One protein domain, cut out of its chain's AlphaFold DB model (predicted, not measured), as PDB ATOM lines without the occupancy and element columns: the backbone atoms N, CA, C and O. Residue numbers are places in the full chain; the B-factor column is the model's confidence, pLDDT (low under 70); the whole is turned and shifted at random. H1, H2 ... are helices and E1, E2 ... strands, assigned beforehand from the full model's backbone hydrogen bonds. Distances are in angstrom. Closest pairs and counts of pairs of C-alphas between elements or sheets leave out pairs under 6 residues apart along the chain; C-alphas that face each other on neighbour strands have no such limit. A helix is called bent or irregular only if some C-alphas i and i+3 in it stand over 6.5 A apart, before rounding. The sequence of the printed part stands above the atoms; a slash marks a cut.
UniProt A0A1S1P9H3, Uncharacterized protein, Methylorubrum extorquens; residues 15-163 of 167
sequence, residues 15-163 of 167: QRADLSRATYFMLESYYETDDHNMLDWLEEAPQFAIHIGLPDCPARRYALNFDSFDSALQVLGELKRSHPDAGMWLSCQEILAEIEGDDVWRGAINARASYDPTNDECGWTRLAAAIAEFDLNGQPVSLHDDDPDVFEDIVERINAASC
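This is residues 15 to 163 of the 167 residues of an uncharacterized protein of Methylorubrum extorquens (UniProt A0A1S1P9H3). A strongly twisted sheet of six strands has H2 and H3 over one face, and beyond those two helices H4 and H5 run side by side as a further layer, with H4 packing on H3 and the first part of H5 meeting H2. The long strand E1 bends, its last residues pairing with E2, while the short H1 only grazes the sheet. The printed part has 149 residues, with five named helices and six named strands in the order H1 E1 E2 E3 E4 H2 E5 E6 H3 H4 H5. The sheet is branched and mixed, E1 and E5 being its parallel pair, and the class is mixed, helices and strands. The whole is compact, with a radius of gyration of the C-alphas of 15.5 A and spans of 45 by 35 by 26 A.

E1, residues 24 to 32, bends by 59 degrees at residue 29. On one side of it are E2, residues 37 to 39, antiparallel with N 31 and O 38 at 2.9 A, and E5, residues 87 to 91, parallel with N 27 and O 89 at 2.8 A. On its other side is E3, residues 47 to 53, antiparallel, with N 28 and O 49 at 2.8 A. The edge strand E4, residues 60 to 66, forms a hairpin with E3, with N 50 and O 64 at 2.9 A; E6, residues 96 to 98, forms one with E5, with N 90 and O 97 at 2.8 A. H1, residues 15 to 19, only grazes the sheet, the C-alphas of Leu 19 and Ile 52 being 6.9 A apart. H2, residues 69 to 82, has a height over the sheet of 8.3 A and runs along E3 at 8 degrees on the local plane. On the same face, H3, residues 104 to 113, is over E5 and E6 at a height of 8.8 A. H3 touches H2, closest at the C-alphas of Gly 77 and Val 104, 5.5 A, at a steep tilt of 57 degrees. H4, residues 123 to 137, touches H3, closest at the C-alphas of Ala 113 and Thr 125, 4.7 A. H5, residues 149 to 162, touches H2 with residues 150 to 154 alone, closest at the C-alphas of Asp 70 and Asp 153, 6.7 A. H4 and H5 are close but not clearly touching, at a shallow tilt of 7 degrees, the same way. Every O i to N i+4 pair is within hydrogen-bond range in H1, H2, H3 and H4, and 7 of 10 in H5.

H1 begins at C-alpha 15, (18.921, 42.755, -7.398). E1 is 23.5 A long, E3 19.4 A, H2 19.9 A and H4 20.6 A. H5, 21.5 A, ends at C-alpha 162, (-0.306, 12.422, -8.387); it is irregular, but only just, with C-alphas 150 and 153 6.7 A apart.

The C-alphas of Asp 35 and Asn 137, the two farthest apart, are 49.3 A apart. The printed part has no cut, and the link from H4 to H5 is long, with 11 residues. Mean pLDDT of the printed part is 90.9; residues 162 to 163 are under 70.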
ATOM      1  N   GLN A  15      19.932  43.774  -7.703       81.06
ATOM      2  CA  GLN A  15      18.921  42.755  -7.398       81.06
ATOM      3  C   GLN A  15      19.549  41.370  -7.199       81.06
ATOM      4  O   GLN A  15      19.186  40.653  -6.275       81.06
ATOM      5  N   ARG A  16      20.541  41.004  -8.020       83.88
ATOM      6  CA  ARG A  16      21.271  39.734  -7.859       83.88
ATOM      7  C   ARG A  16      22.095  39.684  -6.572       83.88
ATOM      8  O   ARG A  16      22.157  38.633  -5.941       83.88
ATOM      9  N   ALA A  17      22.730  40.794  -6.195       85.44
ATOM     10  CA  ALA A  17      23.463  40.880  -4.935       85.44
ATOM     11  C   ALA A  17      22.519  40.727  -3.734       85.44
ATOM     12  O   ALA A  17      22.840  40.001  -2.795       85.44
ATOM     13  N   ASP A  18      21.340  41.341  -3.801       88.69
ATOM     14  CA  ASP A  18      20.339  41.261  -2.739       88.69
ATOM     15  C   ASP A  18      19.754  39.855  -2.603       88.69
ATOM     16  O   ASP A  18      19.635  39.368  -1.483       88.69
ATOM     17  N   LEU A  19      19.488  39.154  -3.714       89.31
ATOM     18  CA  LEU A  19      19.052  37.753  -3.671       89.31
ATOM     19  C   LEU A  19      19.997  36.882  -2.837       89.31
ATOM     20  O   LEU A  19      19.546  36.190  -1.934       89.31
ATOM     21  N   SER A  20      21.311  36.989  -3.065       88.31
ATOM     22  CA  SER A  20      22.312  36.183  -2.342       88.31
ATOM     23  C   SER A  20      22.356  36.422  -0.826       88.31
ATOM     24  O   SER A  20      22.987  35.660  -0.097       88.31
ATOM     25  N   ARG A  21      21.718  37.497  -0.355       91.81
ATOM     26  CA  ARG A  21      21.676  37.933   1.045       91.81
ATOM     27  C   ARG A  21      20.264  37.878   1.625       91.81
ATOM     28  O   ARG A  21      20.066  38.356   2.742       91.81
ATOM     29  N   ALA A  22      19.297  37.363   0.869       95.25
ATOM     30  CA  ALA A  22      17.900  37.364   1.260       95.25
ATOM     31  C   ALA A  22      17.693  36.562   2.551       95.25
ATOM     32  O   ALA A  22      18.099  35.406   2.648       95.25
ATOM     33  N   THR A  23      17.041  37.178   3.536       96.88
ATOM     34  CA  THR A  23      16.604  36.506   4.772       96.88
ATOM     35  C   THR A  23      15.154  36.054   4.698       96.88
ATOM     36  O   THR A  23      14.752  35.144   5.416       96.88
ATOM     37  N   TYR A  24      14.360  36.699   3.847       97.44
ATOM     38  CA  TYR A  24      13.009  36.268   3.529       97.44
ATOM     39  C   TYR A  24      12.590  36.768   2.144       97.44
ATOM     40  O   TYR A  24      13.122  37.761   1.642       97.44
ATOM     41  N   PHE A  25      11.597  36.108   1.564       97.81
ATOM     42  CA  PHE A  25      10.855  36.573   0.401       97.81
ATOM     43  C   PHE A  25       9.390  36.727   0.777       97.81
ATOM     44  O   PHE A  25       8.859  35.939   1.558       97.81
ATOM     45  N   MET A  26       8.742  37.751   0.236       98.19
ATOM     46  CA  MET A  26       7.326  38.006   0.481       98.19
ATOM     47  C   MET A  26       6.607  38.161  -0.846       98.19
ATOM     48  O   MET A  26       6.951  39.058  -1.610       98.19
ATOM     49  N   LEU A  27       5.636  37.291  -1.091       98.12
ATOM     50  CA  LEU A  27       4.666  37.423  -2.163       98.12
ATOM     51  C   LEU A  27       3.556  38.368  -1.706       98.12
ATOM     52  O   LEU A  27       2.919  38.116  -0.687       98.12
ATOM     53  N   GLU A  28       3.349  39.448  -2.444       98.06
ATOM     54  CA  GLU A  28       2.342  40.467  -2.178       98.06
ATOM     55  C   GLU A  28       1.327  40.534  -3.317       98.06
ATOM     56  O   GLU A  28       1.733  40.627  -4.474       98.06
ATOM     57  N   SER A  29       0.032  40.519  -3.000       97.06
ATOM     58  CA  SER A  29      -1.031  40.899  -3.937       97.06
ATOM     59  C   SER A  29      -1.325  42.389  -3.813       97.06
ATOM     60  O   SER A  29      -1.502  42.908  -2.705       97.06
ATOM     61  N   TYR A  30      -1.349  43.099  -4.939       96.31
ATOM     62  CA  TYR A  30      -1.499  44.549  -4.924       96.31
ATOM     63  C   TYR A  30      -2.166  45.089  -6.192       96.31
ATOM     64  O   TYR A  30      -2.187  44.440  -7.238       96.31
ATOM     65  N   TYR A  31      -2.659  46.321  -6.096       94.38
ATOM     66  CA  TYR A  31      -3.025  47.155  -7.236       94.38
ATOM     67  C   TYR A  31      -2.289  48.495  -7.175       94.38
ATOM     68  O   TYR A  31      -1.958  49.013  -6.100       94.38
ATOM     69  N   GLU A  32      -2.015  49.058  -8.348       92.25
ATOM     70  CA  GLU A  32      -1.410  50.380  -8.487       92.25
ATOM     71  C   GLU A  32      -2.504  51.459  -8.508       92.25
ATOM     72  O   GLU A  32      -3.496  51.366  -9.235       92.25
ATOM     73  N   THR A  33      -2.316  52.497  -7.699       90.75
ATOM     74  CA  THR A  33      -3.062  53.761  -7.769       90.75
ATOM     75  C   THR A  33      -2.124  54.870  -8.230       90.75
ATOM     76  O   THR A  33      -0.908  54.701  -8.169       90.75
ATOM     77  N   ASP A  34      -2.669  56.023  -8.626       84.94
ATOM     78  CA  ASP A  34      -1.888  57.152  -9.163       84.94
ATOM     79  C   ASP A  34      -0.676  57.554  -8.295       84.94
ATOM     80  O   ASP A  34       0.345  57.984  -8.831       84.94
ATOM     81  N   ASP A  35      -0.766  57.390  -6.969       85.12
ATOM     82  CA  ASP A  35       0.283  57.807  -6.034       85.12
ATOM     83  C   ASP A  35       0.949  56.638  -5.278       85.12
ATOM     84  O   ASP A  35       2.072  56.789  -4.775       85.12
ATOM     85  N   HIS A  36       0.281  55.483  -5.154       87.69
ATOM     86  CA  HIS A  36       0.666  54.414  -4.221       87.69
ATOM     87  C   HIS A  36       0.297  53.004  -4.700       87.69
ATOM     88  O   HIS A  36      -0.714  52.806  -5.368       87.69
ATOM     89  N   ASN A  37       1.056  52.006  -4.244       90.75
ATOM     90  CA  ASN A  37       0.660  50.601  -4.335       90.75
ATOM     91  C   ASN A  37      -0.124  50.216  -3.081       90.75
ATOM     92  O   ASN A  37       0.322  50.490  -1.961       90.75
ATOM     93  N   MET A  38      -1.278  49.590  -3.276       93.81
ATOM     94  CA  MET A  38      -2.194  49.185  -2.213       93.81
ATOM     95  C   MET A  38      -2.344  47.668  -2.217       93.81
ATOM     96  O   MET A  38      -2.398  47.066  -3.284       93.81
ATOM     97  N   LEU A  39      -2.418  47.059  -1.032       95.12
ATOM     98  CA  LEU A  39      -2.723  45.633  -0.918       95.12
ATOM     99  C   LEU A  39      -4.115  45.349  -1.476       95.12
ATOM    100  O   LEU A  39      -5.029  46.146  -1.262       95.12
ATOM    101  N   ASP A  40      -4.250  44.199  -2.129       94.94
ATOM    102  CA  ASP A  40      -5.519  43.716  -2.669       94.94
ATOM    103  C   ASP A  40      -5.856  42.314  -2.162       94.94
ATOM    104  O   ASP A  40      -4.998  41.614  -1.604       94.94
ATOM    105  N   TRP A  41      -7.101  41.909  -2.385       92.12
ATOM    106  CA  TRP A  41      -7.596  40.560  -2.137       92.12
ATOM    107  C   TRP A  41      -6.910  39.624  -3.119       92.12
ATOM    108  O   TRP A  41      -6.778  39.940  -4.299       92.12
ATOM    109  N   LEU A  42      -6.451  38.473  -2.641       92.62
ATOM    110  CA  LEU A  42      -5.639  37.568  -3.454       92.62
ATOM    111  C   LEU A  42      -6.380  37.086  -4.719       92.62
ATOM    112  O   LEU A  42      -5.759  36.844  -5.748       92.62
ATOM    113  N   GLU A  43      -7.701  36.978  -4.617       89.06
ATOM    114  CA  GLU A  43      -8.652  36.551  -5.639       89.06
ATOM    115  C   GLU A  43      -8.948  37.633  -6.688       89.06
ATOM    116  O   GLU A  43      -9.312  37.303  -7.814       89.06
ATOM    117  N   GLU A  44      -8.806  38.912  -6.329       89.25
ATOM    118  CA  GLU A  44      -9.163  40.057  -7.185       89.25
ATOM    119  C   GLU A  44      -7.934  40.829  -7.684       89.25
ATOM    120  O   GLU A  44      -8.046  41.674  -8.575       89.25
ATOM    121  N   ALA A  45      -6.760  40.531  -7.126       91.81
ATOM    122  CA  ALA A  45      -5.550  41.293  -7.361       91.81
ATOM    123  C   ALA A  45      -5.153  41.306  -8.843       91.81
ATOM    124  O   ALA A  45      -4.917  40.247  -9.436       91.81
ATOM    125  N   PRO A  46      -4.975  42.495  -9.442       92.31
ATOM    126  CA  PRO A  46      -4.511  42.596 -10.818       92.31
ATOM    127  C   PRO A  46      -3.017  42.274 -10.947       92.31
ATOM    128  O   PRO A  46      -2.552  41.998 -12.052       92.31
ATOM    129  N   GLN A  47      -2.251  42.372  -9.852       95.44
ATOM    130  CA  GLN A  47      -0.801  42.209  -9.851       95.44
ATOM    131  C   GLN A  47      -0.290  41.522  -8.587       95.44
ATOM    132  O   GLN A  47      -0.843  41.636  -7.490       95.44
ATOM    133  N   PHE A  48       0.846  40.850  -8.754       95.88
ATOM    134  CA  PHE A  48       1.578  40.181  -7.690       95.88
ATOM    135  C   PHE A  48       3.040  40.604  -7.719       95.88
ATOM    136  O   PHE A  48       3.635  40.761  -8.786       95.88
ATOM    137  N   ALA A  49       3.654  40.750  -6.553       96.31
ATOM    138  CA  ALA A  49       5.059  41.106  -6.433       96.31
ATOM    139  C   ALA A  49       5.797  40.202  -5.456       96.31
ATOM    140  O   ALA A  49       5.249  39.791  -4.443       96.31
ATOM    141  N   ILE A  50       7.077  39.944  -5.725       96.50
ATOM    142  CA  ILE A  50       7.986  39.361  -4.737       96.50
ATOM    143  C   ILE A  50       8.927  40.448  -4.227       96.50
ATOM    144  O   ILE A  50       9.696  41.055  -4.982       96.50
ATOM    145  N   HIS A  51       8.891  40.660  -2.916       95.94
ATOM    146  CA  HIS A  51       9.824  41.505  -2.181       95.94
ATOM    147  C   HIS A  51      10.992  40.675  -1.650       95.94
ATOM    148  O   HIS A  51      10.815  39.522  -1.254       95.94
ATOM    149  N   ILE A  52      12.180  41.280  -1.587       95.94
ATOM    150  CA  ILE A  52      13.383  40.649  -1.024       95.94
ATOM    151  C   ILE A  52      13.699  41.302   0.320       95.94
ATOM    152  O   ILE A  52      14.090  42.470   0.379       95.94
ATOM    153  N   GLY A  53      13.533  40.542   1.395       95.56
ATOM    154  CA  GLY A  53      13.910  40.925   2.746       95.56
ATOM    155  C   GLY A  53      15.406  40.780   2.985       95.56
ATOM    156  O   GLY A  53      15.983  39.741   2.671       95.56
ATOM    157  N   LEU A  54      16.026  41.812   3.554       93.81
ATOM    158  CA  LEU A  54      17.466  41.871   3.804       93.81
ATOM    159  C   LEU A  54      17.738  42.060   5.306       93.81
ATOM    160  O   LEU A  54      16.930  42.684   5.996       93.81
ATOM    161  N   PRO A  55      18.867  41.549   5.829       89.19
ATOM    162  CA  PRO A  55      19.135  41.545   7.269       89.19
ATOM    163  C   PRO A  55      19.446  42.935   7.844       89.19
ATOM    164  O   PRO A  55      19.280  43.165   9.039       89.19
ATOM    165  N   ASP A  56      19.958  43.845   7.020       88.62
ATOM    166  CA  ASP A  56      20.624  45.080   7.444       88.62
ATOM    167  C   ASP A  56      20.095  46.343   6.750       88.62
ATOM    168  O   ASP A  56      20.589  47.443   7.001       88.62
ATOM    169  N   CYS A  57      19.084  46.217   5.890       85.81
ATOM    170  CA  CYS A  57      18.464  47.351   5.217       85.81
ATOM    171  C   CYS A  57      16.979  47.089   4.927       85.81
ATOM    172  O   CYS A  57      16.522  45.951   5.031       85.81
ATOM    173  N   PRO A  58      16.204  48.129   4.559       89.88
ATOM    174  CA  PRO A  58      14.825  47.939   4.134       89.88
ATOM    175  C   PRO A  58      14.723  46.899   3.018       89.88
ATOM    176  O   PRO A  58      15.601  46.818   2.154       89.88
ATOM    177  N   ALA A  59      13.630  46.135   3.029       90.69
ATOM    178  CA  ALA A  59      13.347  45.172   1.978       90.69
ATOM    179  C   ALA A  59      13.346  45.856   0.607       90.69
ATOM    180  O   ALA A  59      12.798  46.954   0.440       90.69
ATOM    181  N   ARG A  60      13.915  45.185  -0.395       92.62
ATOM    182  CA  ARG A  60      13.747  45.599  -1.783       92.62
ATOM    183  C   ARG A  60      12.327  45.258  -2.206       92.62
ATOM    184  O   ARG A  60      12.030  44.105  -2.521       92.62
ATOM    185  N   ARG A  61      11.469  46.276  -2.189       92.88
ATOM    186  CA  ARG A  61      10.082  46.143  -2.621       92.88
ATOM    187  C   ARG A  61       9.966  46.007  -4.137       92.88
ATOM    188  O   ARG A  61      10.793  46.575  -4.853       92.88
ATOM    189  N   TYR A  62       8.950  45.277  -4.593       90.75
ATOM    190  CA  TYR A  62       8.603  45.073  -6.003       90.75
ATOM    191  C   TYR A  62       9.811  44.615  -6.830       90.75
ATOM    192  O   TYR A  62      10.088  45.128  -7.916       90.75
ATOM    193  N   ALA A  63      10.610  43.699  -6.266       90.69
ATOM    194  CA  ALA A  63      11.842  43.238  -6.899       90.69
ATOM    195  C   ALA A  63      11.547  42.430  -8.168       90.69
ATOM    196  O   ALA A  63      12.326  42.497  -9.121       90.69
ATOM    197  N   LEU A  64      10.430  41.699  -8.152       91.50
ATOM    198  CA  LEU A  64       9.848  40.941  -9.254       91.50
ATOM    199  C   LEU A  64       8.342  41.213  -9.264       91.50
ATOM    200  O   LEU A  64       7.751  41.233  -8.186       91.50
ATOM    201  N   ASN A  65       7.743  41.392 -10.441       93.06
ATOM    202  CA  ASN A  65       6.305  41.623 -10.602       93.06
ATOM    203  C   ASN A  65       5.723  40.619 -11.599       93.06
ATOM    204  O   ASN A  65       6.414  40.209 -12.538       93.06
ATOM    205  N   PHE A  66       4.471  40.240 -11.381       93.06
ATOM    206  CA  PHE A  66       3.756  39.208 -12.117       93.06
ATOM    207  C   PHE A  66       2.299  39.620 -12.306       93.06
ATOM    208  O   PHE A  66       1.695  40.196 -11.404       93.06
ATOM    209  N   ASP A  67       1.731  39.240 -13.446       91.62
ATOM    210  CA  ASP A  67       0.315  39.461 -13.758       91.62
ATOM    211  C   ASP A  67      -0.560  38.253 -13.361       91.62
ATOM    212  O   ASP A  67      -1.762  38.249 -13.598       91.62
ATOM    213  N   SER A  68       0.035  37.196 -12.787       90.75
ATOM    214  CA  SER A  68      -0.704  36.037 -12.278       90.75
ATOM    215  C   SER A  68      -0.087  35.453 -11.011       90.75
ATOM    216  O   SER A  68       1.139  35.454 -10.828       90.75
ATOM    217  N   PHE A  69      -0.952  34.914 -10.151       92.50
ATOM    218  CA  PHE A  69      -0.558  34.260  -8.907       92.50
ATOM    219  C   PHE A  69       0.279  33.002  -9.170       92.50
ATOM    220  O   PHE A  69       1.303  32.807  -8.514       92.50
ATOM    221  N   ASP A  70      -0.091  32.198 -10.177       90.25
ATOM    222  CA  ASP A  70       0.672  31.005 -10.571       90.25
ATOM    223  C   ASP A  70       2.118  31.358 -10.928       90.25
ATOM    224  O   ASP A  70       3.051  30.795 -10.350       90.25
ATOM    225  N   SER A  71       2.324  32.358 -11.792       90.00
ATOM    226  CA  SER A  71       3.670  32.786 -12.195       90.00
ATOM    227  C   SER A  71       4.508  33.209 -10.988       90.00
ATOM    228  O   SER A  71       5.691  32.864 -10.887       90.00
ATOM    229  N   ALA A  72       3.890  33.922 -10.042       94.00
ATOM    230  CA  ALA A  72       4.553  34.352  -8.823       94.00
ATOM    231  C   ALA A  72       4.925  33.159  -7.919       94.00
ATOM    232  O   ALA A  72       6.062  33.081  -7.449       94.00
ATOM    233  N   LEU A  73       4.023  32.189  -7.726       93.94
ATOM    234  CA  LEU A  73       4.288  30.976  -6.942       93.94
ATOM    235  C   LEU A  73       5.343  30.068  -7.583       93.94
ATOM    236  O   LEU A  73       6.157  29.476  -6.870       93.94
ATOM    237  N   GLN A  74       5.380  29.964  -8.914       91.31
ATOM    238  CA  GLN A  74       6.428  29.222  -9.622       91.31
ATOM    239  C   GLN A  74       7.813  29.788  -9.299       91.31
ATOM    240  O   GLN A  74       8.713  29.042  -8.894       91.31
ATOM    241  N   VAL A  75       7.958  31.112  -9.406       93.00
ATOM    242  CA  VAL A  75       9.209  31.805  -9.088       93.00
ATOM    243  C   VAL A  75       9.533  31.720  -7.600       93.00
ATOM    244  O   VAL A  75      10.679  31.449  -7.239       93.00
ATOM    245  N   LEU A  76       8.543  31.864  -6.720       94.81
ATOM    246  CA  LEU A  76       8.741  31.712  -5.279       94.81
ATOM    247  C   LEU A  76       9.219  30.294  -4.914       94.81
ATOM    248  O   LEU A  76      10.119  30.136  -4.091       94.81
ATOM    249  N   GLY A  77       8.707  29.261  -5.589       93.81
ATOM    250  CA  GLY A  77       9.180  27.881  -5.454       93.81
ATOM    251  C   GLY A  77      10.642  27.690  -5.868       93.81
ATOM    252  O   GLY A  77      11.384  26.933  -5.240       93.81
ATOM    253  N   GLU A  78      11.094  28.383  -6.910       91.75
ATOM    254  CA  GLU A  78      12.505  28.392  -7.314       91.75
ATOM    255  C   GLU A  78      13.390  29.164  -6.319       91.75
ATOM    256  O   GLU A  78      14.510  28.733  -6.012       91.75
ATOM    257  N   LEU A  79      12.882  30.261  -5.751       93.56
ATOM    258  CA  LEU A  79      13.552  30.998  -4.678       93.56
ATOM    259  C   LEU A  79      13.699  30.135  -3.421       93.56
ATOM    260  O   LEU A  79      14.799  30.074  -2.877       93.56
ATOM    261  N   LYS A  80      12.669  29.373  -3.026       95.00
ATOM    262  CA  LYS A  80      12.749  28.420  -1.902       95.00
ATOM    263  C   LYS A  80      13.800  27.343  -2.113       95.00
ATOM    264  O   LYS A  80      14.555  27.045  -1.194       95.00
ATOM    265  N   ARG A  81      13.918  26.800  -3.328       92.31
ATOM    266  CA  ARG A  81      14.962  25.811  -3.648       92.31
ATOM    267  C   ARG A  81      16.375  26.393  -3.609       92.31
ATOM    268  O   ARG A  81      17.305  25.695  -3.221       92.31
ATOM    269  N   SER A  82      16.546  27.643  -4.039       91.06
ATOM    270  CA  SER A  82      17.859  28.304  -4.080       91.06
ATOM    271  C   SER A  82      18.267  28.953  -2.752       91.06
ATOM    272  O   SER A  82      19.460  29.112  -2.505       91.06
ATOM    273  N   HIS A  83      17.300  29.283  -1.895       93.81
ATOM    274  CA  HIS A  83      17.485  29.929  -0.595       93.81
ATOM    275  C   HIS A  83      16.631  29.206   0.463       93.81
ATOM    276  O   HIS A  83      15.659  29.773   0.967       93.81
ATOM    277  N   PRO A  84      16.954  27.942   0.796       93.38
ATOM    278  CA  PRO A  84      16.121  27.121   1.679       93.38
ATOM    279  C   PRO A  84      15.951  27.719   3.082       93.38
ATOM    280  O   PRO A  84      14.880  27.572   3.677       93.38
ATOM    281  N   ASP A  85      16.972  28.437   3.558       94.44
ATOM    282  CA  ASP A  85      17.012  29.081   4.875       94.44
ATOM    283  C   ASP A  85      16.252  30.419   4.930       94.44
ATOM    284  O   ASP A  85      16.061  30.970   6.015       94.44
ATOM    285  N   ALA A  86      15.834  30.970   3.785       96.31
ATOM    286  CA  ALA A  86      15.045  32.194   3.754       96.31
ATOM    287  C   ALA A  86      13.575  31.896   4.092       96.31
ATOM    288  O   ALA A  86      12.982  30.938   3.581       96.31
ATOM    289  N   GLY A  87      12.975  32.749   4.926       97.38
ATOM    290  CA  GLY A  87      11.539  32.695   5.208       97.38
ATOM    291  C   GLY A  87      10.713  33.017   3.961       97.38
ATOM    292  O   GLY A  87      11.139  33.812   3.122       97.38
ATOM    293  N   MET A  88       9.527  32.429   3.836       98.19
ATOM    294  CA  MET A  88       8.594  32.704   2.739       98.19
ATOM    295  C   MET A  88       7.308  33.258   3.325       98.19
ATOM    296  O   MET A  88       6.797  32.703   4.285       98.19
ATOM    297  N   TRP A  89       6.790  34.346   2.771       98.44
ATOM    298  CA  TRP A  89       5.627  35.037   3.325       98.44
ATOM    299  C   TRP A  89       4.614  35.356   2.237       98.44
ATOM    300  O   TRP A  89       4.990  35.682   1.112       98.44
ATOM    301  N   LEU A  90       3.340  35.304   2.601       98.25
ATOM    302  CA  LEU A  90       2.214  35.806   1.830       98.25
ATOM    303  C   LEU A  90       1.696  37.077   2.503       98.25
ATOM    304  O   LEU A  90       1.455  37.073   3.710       98.25
ATOM    305  N   SER A  91       1.514  38.142   1.729       97.88
ATOM    306  CA  SER A  91       0.927  39.407   2.164       97.88
ATOM    307  C   SER A  91      -0.193  39.806   1.206       97.88
ATOM    308  O   SER A  91       0.061  40.126   0.052       97.88
ATOM    309  N   CYS A  92      -1.429  39.824   1.679       96.62
ATOM    310  CA  CYS A  92      -2.572  40.374   0.952       96.62
ATOM    311  C   CYS A  92      -3.333  41.345   1.858       96.62
ATOM    312  O   CYS A  92      -2.908  41.608   2.987       96.62
ATOM    313  N   GLN A  93      -4.436  41.917   1.374       95.38
ATOM    314  CA  GLN A  93      -5.220  42.885   2.146       95.38
ATOM    315  C   GLN A  93      -5.642  42.349   3.526       95.38
ATOM    316  O   GLN A  93      -5.709  43.108   4.497       95.38
ATOM    317  N   GLU A  94      -5.920  41.055   3.620       94.31
ATOM    318  CA  GLU A  94      -6.494  40.425   4.805       94.31
ATOM    319  C   GLU A  94      -5.443  39.847   5.755       94.31
ATOM    320  O   GLU A  94      -5.675  39.792   6.965       94.31
ATOM    321  N   ILE A  95      -4.290  39.410   5.236       96.38
ATOM    322  CA  ILE A  95      -3.319  38.663   6.035       96.38
ATOM    323  C   ILE A  95      -1.866  38.890   5.620       96.38
ATOM    324  O   ILE A  95      -1.533  39.025   4.447       96.38
ATOM    325  N   LEU A  96      -0.991  38.845   6.628       97.56
ATOM    326  CA  LEU A  96       0.432  38.565   6.494       97.56
ATOM    327  C   LEU A  96       0.731  37.243   7.217       97.56
ATOM    328  O   LEU A  96       0.664  37.194   8.446       97.56
ATOM    329  N   ALA A  97       1.049  36.189   6.468       98.06
ATOM    330  CA  ALA A  97       1.274  34.842   6.996       98.06
ATOM    331  C   ALA A  97       2.513  34.184   6.383       98.06
ATOM    332  O   ALA A  97       2.900  34.482   5.253       98.06
ATOM    333  N   GLU A  98       3.144  33.290   7.139       98.25
ATOM    334  CA  GLU A  98       4.274  32.502   6.652       98.25
ATOM    335  C   GLU A  98       3.781  31.383   5.721       98.25
ATOM    336  O   GLU A  98       2.786  30.712   5.991       98.25
ATOM    337  N   ILE A  99       4.488  31.190   4.610       98.06
ATOM    338  CA  ILE A  99       4.324  30.071   3.683       98.06
ATOM    339  C   ILE A  99       5.232  28.952   4.197       98.06
ATOM    340  O   ILE A  99       6.430  28.906   3.902       98.06
ATOM    341  N   GLU A 100       4.654  28.070   5.003       95.12
ATOM    342  CA  GLU A 100       5.371  26.953   5.617       95.12
ATOM    343  C   GLU A 100       5.510  25.746   4.671       95.12
ATOM    344  O   GLU A 100       4.711  25.532   3.759       95.12
ATOM    345  N   GLY A 101       6.515  24.910   4.944       92.75
ATOM    346  CA  GLY A 101       6.761  23.658   4.225       92.75
ATOM    347  C   GLY A 101       7.647  23.791   2.981       92.75
ATOM    348  O   GLY A 101       8.067  24.877   2.579       92.75
ATOM    349  N   ASP A 102       7.969  22.641   2.389       90.38
ATOM    350  CA  ASP A 102       8.830  22.561   1.198       90.38
ATOM    351  C   ASP A 102       8.064  22.862  -0.099       90.38
ATOM    352  O   ASP A 102       8.645  23.334  -1.081       90.38
ATOM    353  N   ASP A 103       6.756  22.597  -0.109       91.38
ATOM    354  CA  ASP A 103       5.889  22.906  -1.238       91.38
ATOM    355  C   ASP A 103       5.225  24.271  -1.055       91.38
ATOM    356  O   ASP A 103       4.230  24.415  -0.346       91.38
ATOM    357  N   VAL A 104       5.769  25.262  -1.759       93.56
ATOM    358  CA  VAL A 104       5.289  26.649  -1.756       93.56
ATOM    359  C   VAL A 104       3.816  26.771  -2.152       93.56
ATOM    360  O   VAL A 104       3.141  27.666  -1.657       93.56
ATOM    361  N   TRP A 105       3.289  25.874  -2.990       92.44
ATOM    362  CA  TRP A 105       1.880  25.905  -3.392       92.44
ATOM    363  C   TRP A 105       0.978  25.575  -2.213       92.44
ATOM    364  O   TRP A 105       0.125  26.374  -1.833       92.44
ATOM    365  N   ARG A 106       1.234  24.426  -1.578       92.38
ATOM    366  CA  ARG A 106       0.528  23.993  -0.365       92.38
ATOM    367  C   ARG A 106       0.694  25.014   0.759       92.38
ATOM    368  O   ARG A 106      -0.282  25.368   1.416       92.38
ATOM    369  N   GLY A 107       1.912  25.522   0.941       95.50
ATOM    370  CA  GLY A 107       2.216  26.549   1.931       95.50
ATOM    371  C   GLY A 107       1.411  27.830   1.712       95.50
ATOM    372  O   GLY A 107       0.870  28.370   2.670       95.50
ATOM    373  N   ALA A 108       1.273  28.297   0.466       95.81
ATOM    374  CA  ALA A 108       0.533  29.518   0.151       95.81
ATOM    375  C   ALA A 108      -0.978  29.356   0.363       95.81
ATOM    376  O   ALA A 108      -1.604  30.253   0.931       95.81
ATOM    377  N   ILE A 109      -1.548  28.202  -0.009       95.06
ATOM    378  CA  ILE A 109      -2.948  27.869   0.302       95.06
ATOM    379  C   ILE A 109      -3.185  27.916   1.813       95.06
ATOM    380  O   ILE A 109      -4.085  28.613   2.279       95.06
ATOM    381  N   ASN A 110      -2.352  27.211   2.583       96.00
ATOM    382  CA  ASN A 110      -2.490  27.144   4.037       96.00
ATOM    383  C   ASN A 110      -2.299  28.520   4.692       96.00
ATOM    384  O   ASN A 110      -3.052  28.878   5.597       96.00
ATOM    385  N   ALA A 111      -1.347  29.317   4.199       97.06
ATOM    386  CA  ALA A 111      -1.130  30.686   4.650       97.06
ATOM    387  C   ALA A 111      -2.384  31.544   4.431       97.06
ATOM    388  O   ALA A 111      -2.838  32.208   5.363       97.06
ATOM    389  N   ARG A 112      -3.003  31.491   3.245       95.06
ATOM    390  CA  ARG A 112      -4.222  32.261   2.953       95.06
ATOM    391  C   ARG A 112      -5.443  31.764   3.732       95.06
ATOM    392  O   ARG A 112      -6.215  32.591   4.221       95.06
ATOM    393  N   ALA A 113      -5.598  30.448   3.884       95.25
ATOM    394  CA  ALA A 113      -6.665  29.826   4.674       95.25
ATOM    395  C   ALA A 113      -6.566  30.165   6.174       95.25
ATOM    396  O   ALA A 113      -7.572  30.176   6.880       95.25
ATOM    397  N   SER A 114      -5.368  30.498   6.670       96.19
ATOM    398  CA  SER A 114      -5.152  30.843   8.082       96.19
ATOM    399  C   SER A 114      -5.779  32.173   8.527       96.19
ATOM    400  O   SER A 114      -5.850  32.426   9.728       96.19
ATOM    401  N   TYR A 115      -6.261  33.003   7.592       95.00
ATOM    402  CA  TYR A 115      -6.974  34.246   7.908       95.00
ATOM    403  C   TYR A 115      -8.251  34.006   8.718       95.00
ATOM    404  O   TYR A 115      -8.470  34.669   9.731       95.00
ATOM    405  N   ASP A 116      -9.056  33.026   8.305       92.38
ATOM    406  CA  ASP A 116     -10.214  32.561   9.063       92.38
ATOM    407  C   ASP A 116     -10.363  31.040   8.904       92.38
ATOM    408  O   ASP A 116     -11.139  30.559   8.072       92.38
ATOM    409  N   PRO A 117      -9.633  30.256   9.716       90.94
ATOM    410  CA  PRO A 117      -9.638  28.801   9.609       90.94
ATOM    411  C   PRO A 117     -10.966  28.177  10.065       90.94
ATOM    412  O   PRO A 117     -11.142  26.967   9.947       90.94
ATOM    413  N   THR A 118     -11.884  28.973  10.632       91.44
ATOM    414  CA  THR A 118     -13.197  28.501  11.093       91.44
ATOM    415  C   THR A 118     -14.303  28.697  10.065       91.44
ATOM    416  O   THR A 118     -15.383  28.136  10.237       91.44
ATOM    417  N   ASN A 119     -14.036  29.462   9.006       90.69
ATOM    418  CA  ASN A 119     -14.973  29.699   7.921       90.69
ATOM    419  C   ASN A 119     -14.861  28.587   6.868       90.69
ATOM    420  O   ASN A 119     -14.003  28.632   5.986       90.69
ATOM    421  N   ASP A 120     -15.742  27.594   6.966       86.50
ATOM    422  CA  ASP A 120     -15.861  26.474   6.027       86.50
ATOM    423  C   ASP A 120     -16.546  26.856   4.703       86.50
ATOM    424  O   ASP A 120     -16.486  26.095   3.738       86.50
ATOM    425  N   GLU A 121     -17.124  28.055   4.613       87.06
ATOM    426  CA  GLU A 121     -17.621  28.636   3.364       87.06
ATOM    427  C   GLU A 121     -16.503  29.353   2.581       87.06
ATOM    428  O   GLU A 121     -16.636  29.578   1.378       87.06
ATOM    429  N   CYS A 122     -15.362  29.664   3.209       89.31
ATOM    430  CA  CYS A 122     -14.223  30.278   2.527       89.31
ATOM    431  C   CYS A 122     -13.577  29.293   1.540       89.31
ATOM    432  O   CYS A 122     -13.159  28.198   1.926       89.31
ATOM    433  N   GLY A 123     -13.444  29.702   0.273       90.75
ATOM    434  CA  GLY A 123     -12.829  28.882  -0.776       90.75
ATOM    435  C   GLY A 123     -11.417  28.405  -0.415       90.75
ATOM    436  O   GLY A 123     -11.092  27.244  -0.633       90.75
ATOM    437  N   TRP A 124     -10.600  29.246   0.230       93.12
ATOM    438  CA  TRP A 124      -9.240  28.863   0.637       93.12
ATOM    439  C   TRP A 124      -9.221  27.790   1.719       93.12
ATOM    440  O   TRP A 124      -8.422  26.861   1.639       93.12
ATOM    441  N   THR A 125     -10.109  27.884   2.713       93.69
ATOM    442  CA  THR A 125     -10.238  26.870   3.769       93.69
ATOM    443  C   THR A 125     -10.719  25.542   3.189       93.69
ATOM    444  O   THR A 125     -10.169  24.490   3.523       93.69
ATOM    445  N   ARG A 126     -11.686  25.582   2.261       92.25
ATOM    446  CA  ARG A 126     -12.163  24.399   1.527       92.25
ATOM    447  C   ARG A 126     -11.057  23.767   0.684       92.25
ATOM    448  O   ARG A 126     -10.844  22.560   0.778       92.25
ATOM    449  N   LEU A 127     -10.310  24.570  -0.072       92.81
ATOM    450  CA  LEU A 127      -9.202  24.093  -0.897       92.81
ATOM    451  C   LEU A 127      -8.077  23.488  -0.044       92.81
ATOM    452  O   LEU A 127      -7.581  22.410  -0.365       92.81
ATOM    453  N   ALA A 128      -7.711  24.127   1.070       93.69
ATOM    454  CA  ALA A 128      -6.728  23.596   2.015       93.69
ATOM    455  C   ALA A 128      -7.143  22.217   2.556       93.69
ATOM    456  O   ALA A 128      -6.337  21.282   2.573       93.69
ATOM    457  N   ALA A 129      -8.411  22.066   2.952       92.00
ATOM    458  CA  ALA A 129      -8.955  20.795   3.420       92.00
ATOM    459  C   ALA A 129      -8.966  19.728   2.312       92.00
ATOM    460  O   ALA A 129      -8.530  18.602   2.549       92.00
ATOM    461  N   ALA A 130      -9.383  20.083   1.094       91.00
ATOM    462  CA  ALA A 130      -9.404  19.167  -0.044       91.00
ATOM    463  C   ALA A 130      -7.996  18.670  -0.417       91.00
ATOM    464  O   ALA A 130      -7.806  17.488  -0.698       91.00
ATOM    465  N   ILE A 131      -6.984  19.543  -0.360       90.81
ATOM    466  CA  ILE A 131      -5.579  19.161  -0.566       90.81
ATOM    467  C   ILE A 131      -5.101  18.215   0.543       90.81
ATOM    468  O   ILE A 131      -4.426  17.226   0.256       90.81
ATOM    469  N   ALA A 132      -5.474  18.469   1.800       90.31
ATOM    470  CA  ALA A 132      -5.142  17.568   2.902       90.31
ATOM    471  C   ALA A 132      -5.796  16.182   2.733       90.31
ATOM    472  O   ALA A 132      -5.163  15.160   2.997       90.31
ATOM    473  N   GLU A 133      -7.041  16.120   2.252       89.19
ATOM    474  CA  GLU A 133      -7.713  14.857   1.924       89.19
ATOM    475  C   GLU A 133      -7.060  14.135   0.740       89.19
ATOM    476  O   GLU A 133      -6.891  12.913   0.795       89.19
ATOM    477  N   PHE A 134      -6.646  14.872  -0.294       88.00
ATOM    478  CA  PHE A 134      -5.853  14.344  -1.404       88.00
ATOM    479  C   PHE A 134      -4.547  13.719  -0.899       88.00
ATOM    480  O   PHE A 134      -4.233  12.587  -1.265       88.00
ATOM    481  N   ASP A 135      -3.822  14.396  -0.006       86.00
ATOM    482  CA  ASP A 135      -2.547  13.903   0.532       86.00
ATOM    483  C   ASP A 135      -2.730  12.631   1.388       86.00
ATOM    484  O   ASP A 135      -1.846  11.771   1.430       86.00
ATOM    485  N   LEU A 136      -3.887  12.470   2.040       87.38
ATOM    486  CA  LEU A 136      -4.206  11.298   2.862       87.38
ATOM    487  C   LEU A 136      -4.750  10.112   2.053       87.38
ATOM    488  O   LEU A 136      -4.428   8.963   2.359       87.38
ATOM    489  N   ASN A 137      -5.589  10.377   1.051       87.56
ATOM    490  CA  ASN A 137      -6.407   9.354   0.391       87.56
ATOM    491  C   ASN A 137      -6.085   9.166  -1.101       87.56
ATOM    492  O   ASN A 137      -6.586   8.222  -1.714       87.56
ATOM    493  N   GLY A 138      -5.276  10.045  -1.696       81.75
ATOM    494  CA  GLY A 138      -4.918  10.026  -3.118       81.75
ATOM    495  C   GLY A 138      -6.081  10.340  -4.065       81.75
ATOM    496  O   GLY A 138      -6.013   9.997  -5.246       81.75
ATOM    497  N   GLN A 139      -7.168  10.929  -3.562       81.44
ATOM    498  CA  GLN A 139      -8.307  11.333  -4.385       81.44
ATOM    499  C   GLN A 139      -8.046  12.711  -4.995       81.44
ATOM    500  O   GLN A 139      -7.741  13.611  -4.220       81.44
ATOM    501  N   PRO A 140      -8.187  12.894  -6.324       85.50
ATOM    502  CA  PRO A 140      -7.973  14.180  -6.983       85.50
ATOM    503  C   PRO A 140      -8.778  15.313  -6.347       85.50
ATOM    504  O   PRO A 140      -9.952  15.133  -6.021       85.50
ATOM    505  N   VAL A 141      -8.163  16.488  -6.234       87.56
ATOM    506  CA  VAL A 141      -8.846  17.715  -5.814       87.56
ATOM    507  C   VAL A 141      -9.783  18.161  -6.941       87.56
ATOM    508  O   VAL A 141      -9.371  18.204  -8.101       87.56
ATOM    509  N   SER A 142     -11.037  18.480  -6.624       85.44
ATOM    510  CA  SER A 142     -12.027  18.989  -7.583       85.44
ATOM    511  C   SER A 142     -12.567  20.340  -7.133       85.44
ATOM    512  O   SER A 142     -12.927  20.473  -5.966       85.44
ATOM    513  N   LEU A 143     -12.663  21.287  -8.063       85.75
ATOM    514  CA  LEU A 143     -13.264  22.600  -7.831       85.75
ATOM    515  C   LEU A 143     -14.778  22.576  -8.070       85.75
ATOM    516  O   LEU A 143     -15.285  21.766  -8.852       85.75
ATOM    517  N   HIS A 144     -15.483  23.468  -7.386       83.25
ATOM    518  CA  HIS A 144     -16.868  23.835  -7.644       83.25
ATOM    519  C   HIS A 144     -16.954  24.972  -8.674       83.25
ATOM    520  O   HIS A 144     -16.012  25.734  -8.849       83.25
ATOM    521  N   ASP A 145     -18.107  25.105  -9.338       79.69
ATOM    522  CA  ASP A 145     -18.331  26.134 -10.371       79.69
ATOM    523  C   ASP A 145     -18.243  27.580  -9.834       79.69
ATOM    524  O   ASP A 145     -18.151  28.522 -10.617       79.69
ATOM    525  N   ASP A 146     -18.348  27.772  -8.516       83.38
ATOM    526  CA  ASP A 146     -18.258  29.060  -7.825       83.38
ATOM    527  C   ASP A 146     -16.893  29.308  -7.163       83.38
ATOM    528  O   ASP A 146     -16.725  30.326  -6.484       83.38
ATOM    529  N   ASP A 147     -15.931  28.399  -7.336       85.50
ATOM    530  CA  ASP A 147     -14.589  28.583  -6.797       85.50
ATOM    531  C   ASP A 147     -13.817  29.669  -7.576       85.50
ATOM    532  O   ASP A 147     -13.959  29.782  -8.794       85.50
ATOM    533  N   PRO A 148     -12.983  30.475  -6.894       85.06
ATOM    534  CA  PRO A 148     -12.140  31.480  -7.534       85.06
ATOM    535  C   PRO A 148     -11.235  30.921  -8.645       85.06
ATOM    536  O   PRO A 148     -10.533  29.934  -8.424       85.06
ATOM    537  N   ASP A 149     -11.133  31.633  -9.775       83.75
ATOM    538  CA  ASP A 149     -10.265  31.285 -10.920       83.75
ATOM    539  C   ASP A 149      -8.804  31.022 -10.512       83.75
ATOM    540  O   ASP A 149      -8.122  30.164 -11.070       83.75
ATOM    541  N   VAL A 150      -8.314  31.718  -9.476       83.94
ATOM    542  CA  VAL A 150      -6.961  31.532  -8.925       83.94
ATOM    543  C   VAL A 150      -6.698  30.098  -8.431       83.94
ATOM    544  O   VAL A 150      -5.543  29.710  -8.248       83.94
ATOM    545  N   PHE A 151      -7.741  29.286  -8.222       87.81
ATOM    546  CA  PHE A 151      -7.619  27.887  -7.814       87.81
ATOM    547  C   PHE A 151      -7.397  26.916  -8.971       87.81
ATOM    548  O   PHE A 151      -6.846  25.841  -8.722       87.81
ATOM    549  N   GLU A 152      -7.795  27.258 -10.200       84.75
ATOM    550  CA  GLU A 152      -7.745  26.341 -11.349       84.75
ATOM    551  C   GLU A 152      -6.321  25.810 -11.562       84.75
ATOM    552  O   GLU A 152      -6.077  24.604 -11.458       84.75
ATOM    553  N   ASP A 153      -5.355  26.720 -11.712       80.25
ATOM    554  CA  ASP A 153      -3.941  26.386 -11.921       80.25
ATOM    555  C   ASP A 153      -3.347  25.581 -10.747       80.25
ATOM    556  O   ASP A 153      -2.534  24.666 -10.929       80.25
ATOM    557  N   ILE A 154      -3.765  25.898  -9.515       84.62
ATOM    558  CA  ILE A 154      -3.290  25.228  -8.296       84.62
ATOM    559  C   ILE A 154      -3.746  23.768  -8.298       84.62
ATOM    560  O   ILE A 154      -2.941  22.855  -8.077       84.62
ATOM    561  N   VAL A 155      -5.034  23.541  -8.557       86.94
ATOM    562  CA  VAL A 155      -5.634  22.206  -8.568       86.94
ATOM    563  C   VAL A 155      -5.088  21.370  -9.716       86.94
ATOM    564  O   VAL A 155      -4.730  20.209  -9.493       86.94
ATOM    565  N   GLU A 156      -4.944  21.944 -10.912       86.62
ATOM    566  CA  GLU A 156      -4.313  21.264 -12.045       86.62
ATOM    567  C   GLU A 156      -2.910  20.766 -11.686       86.62
ATOM    568  O   GLU A 156      -2.576  19.595 -11.906       86.62
ATOM    569  N   ARG A 157      -2.096  21.624 -11.061       83.06
ATOM    570  CA  ARG A 157      -0.729  21.287 -10.662       83.06
ATOM    571  C   ARG A 157      -0.678  20.203  -9.585       83.06
ATOM    572  O   ARG A 157       0.125  19.271  -9.702       83.06
ATOM    573  N   ILE A 158      -1.501  20.314  -8.542       84.12
ATOM    574  CA  ILE A 158      -1.542  19.337  -7.441       84.12
ATOM    575  C   ILE A 158      -1.980  17.969  -7.967       84.12
ATOM    576  O   ILE A 158      -1.313  16.965  -7.703       84.12
ATOM    577  N   ASN A 159      -3.023  17.930  -8.796       86.38
ATOM    578  CA  ASN A 159      -3.489  16.695  -9.416       86.38
ATOM    579  C   ASN A 159      -2.440  16.099 -10.367       86.38
ATOM    580  O   ASN A 159      -2.200  14.890 -10.328       86.38
ATOM    581  N   ALA A 160      -1.741  16.914 -11.165       83.31
ATOM    582  CA  ALA A 160      -0.685  16.435 -12.061       83.31
ATOM    583  C   ALA A 160       0.484  15.767 -11.313       83.31
ATOM    584  O   ALA A 160       1.090  14.830 -11.839       83.31
ATOM    585  N   ALA A 161       0.780  16.193 -10.080       72.75
ATOM    586  CA  ALA A 161       1.807  15.573  -9.244       72.75
ATOM    587  C   ALA A 161       1.439  14.151  -8.764       72.75
ATOM    588  O   ALA A 161       2.340  13.384  -8.425       72.75
ATOM    589  N   SER A 162       0.151  13.773  -8.767       64.25
ATOM    590  CA  SER A 162      -0.306  12.422  -8.387       64.25
ATOM    591  C   SER A 162      -0.343  11.406  -9.516       64.25
ATOM    592  O   SER A 162      -0.381  10.213  -9.224       64.25
ATOM    593  N   CYS A 163      -0.315  11.828 -10.784       54.12
ATOM    594  CA  CYS A 163      -0.269  10.888 -11.897       54.12
ATOM    595  C   CYS A 163       1.071  10.142 -11.859       54.12
ATOM    596  O   CYS A 163       2.107  10.738 -12.182       54.12
TER     597      CYS A 163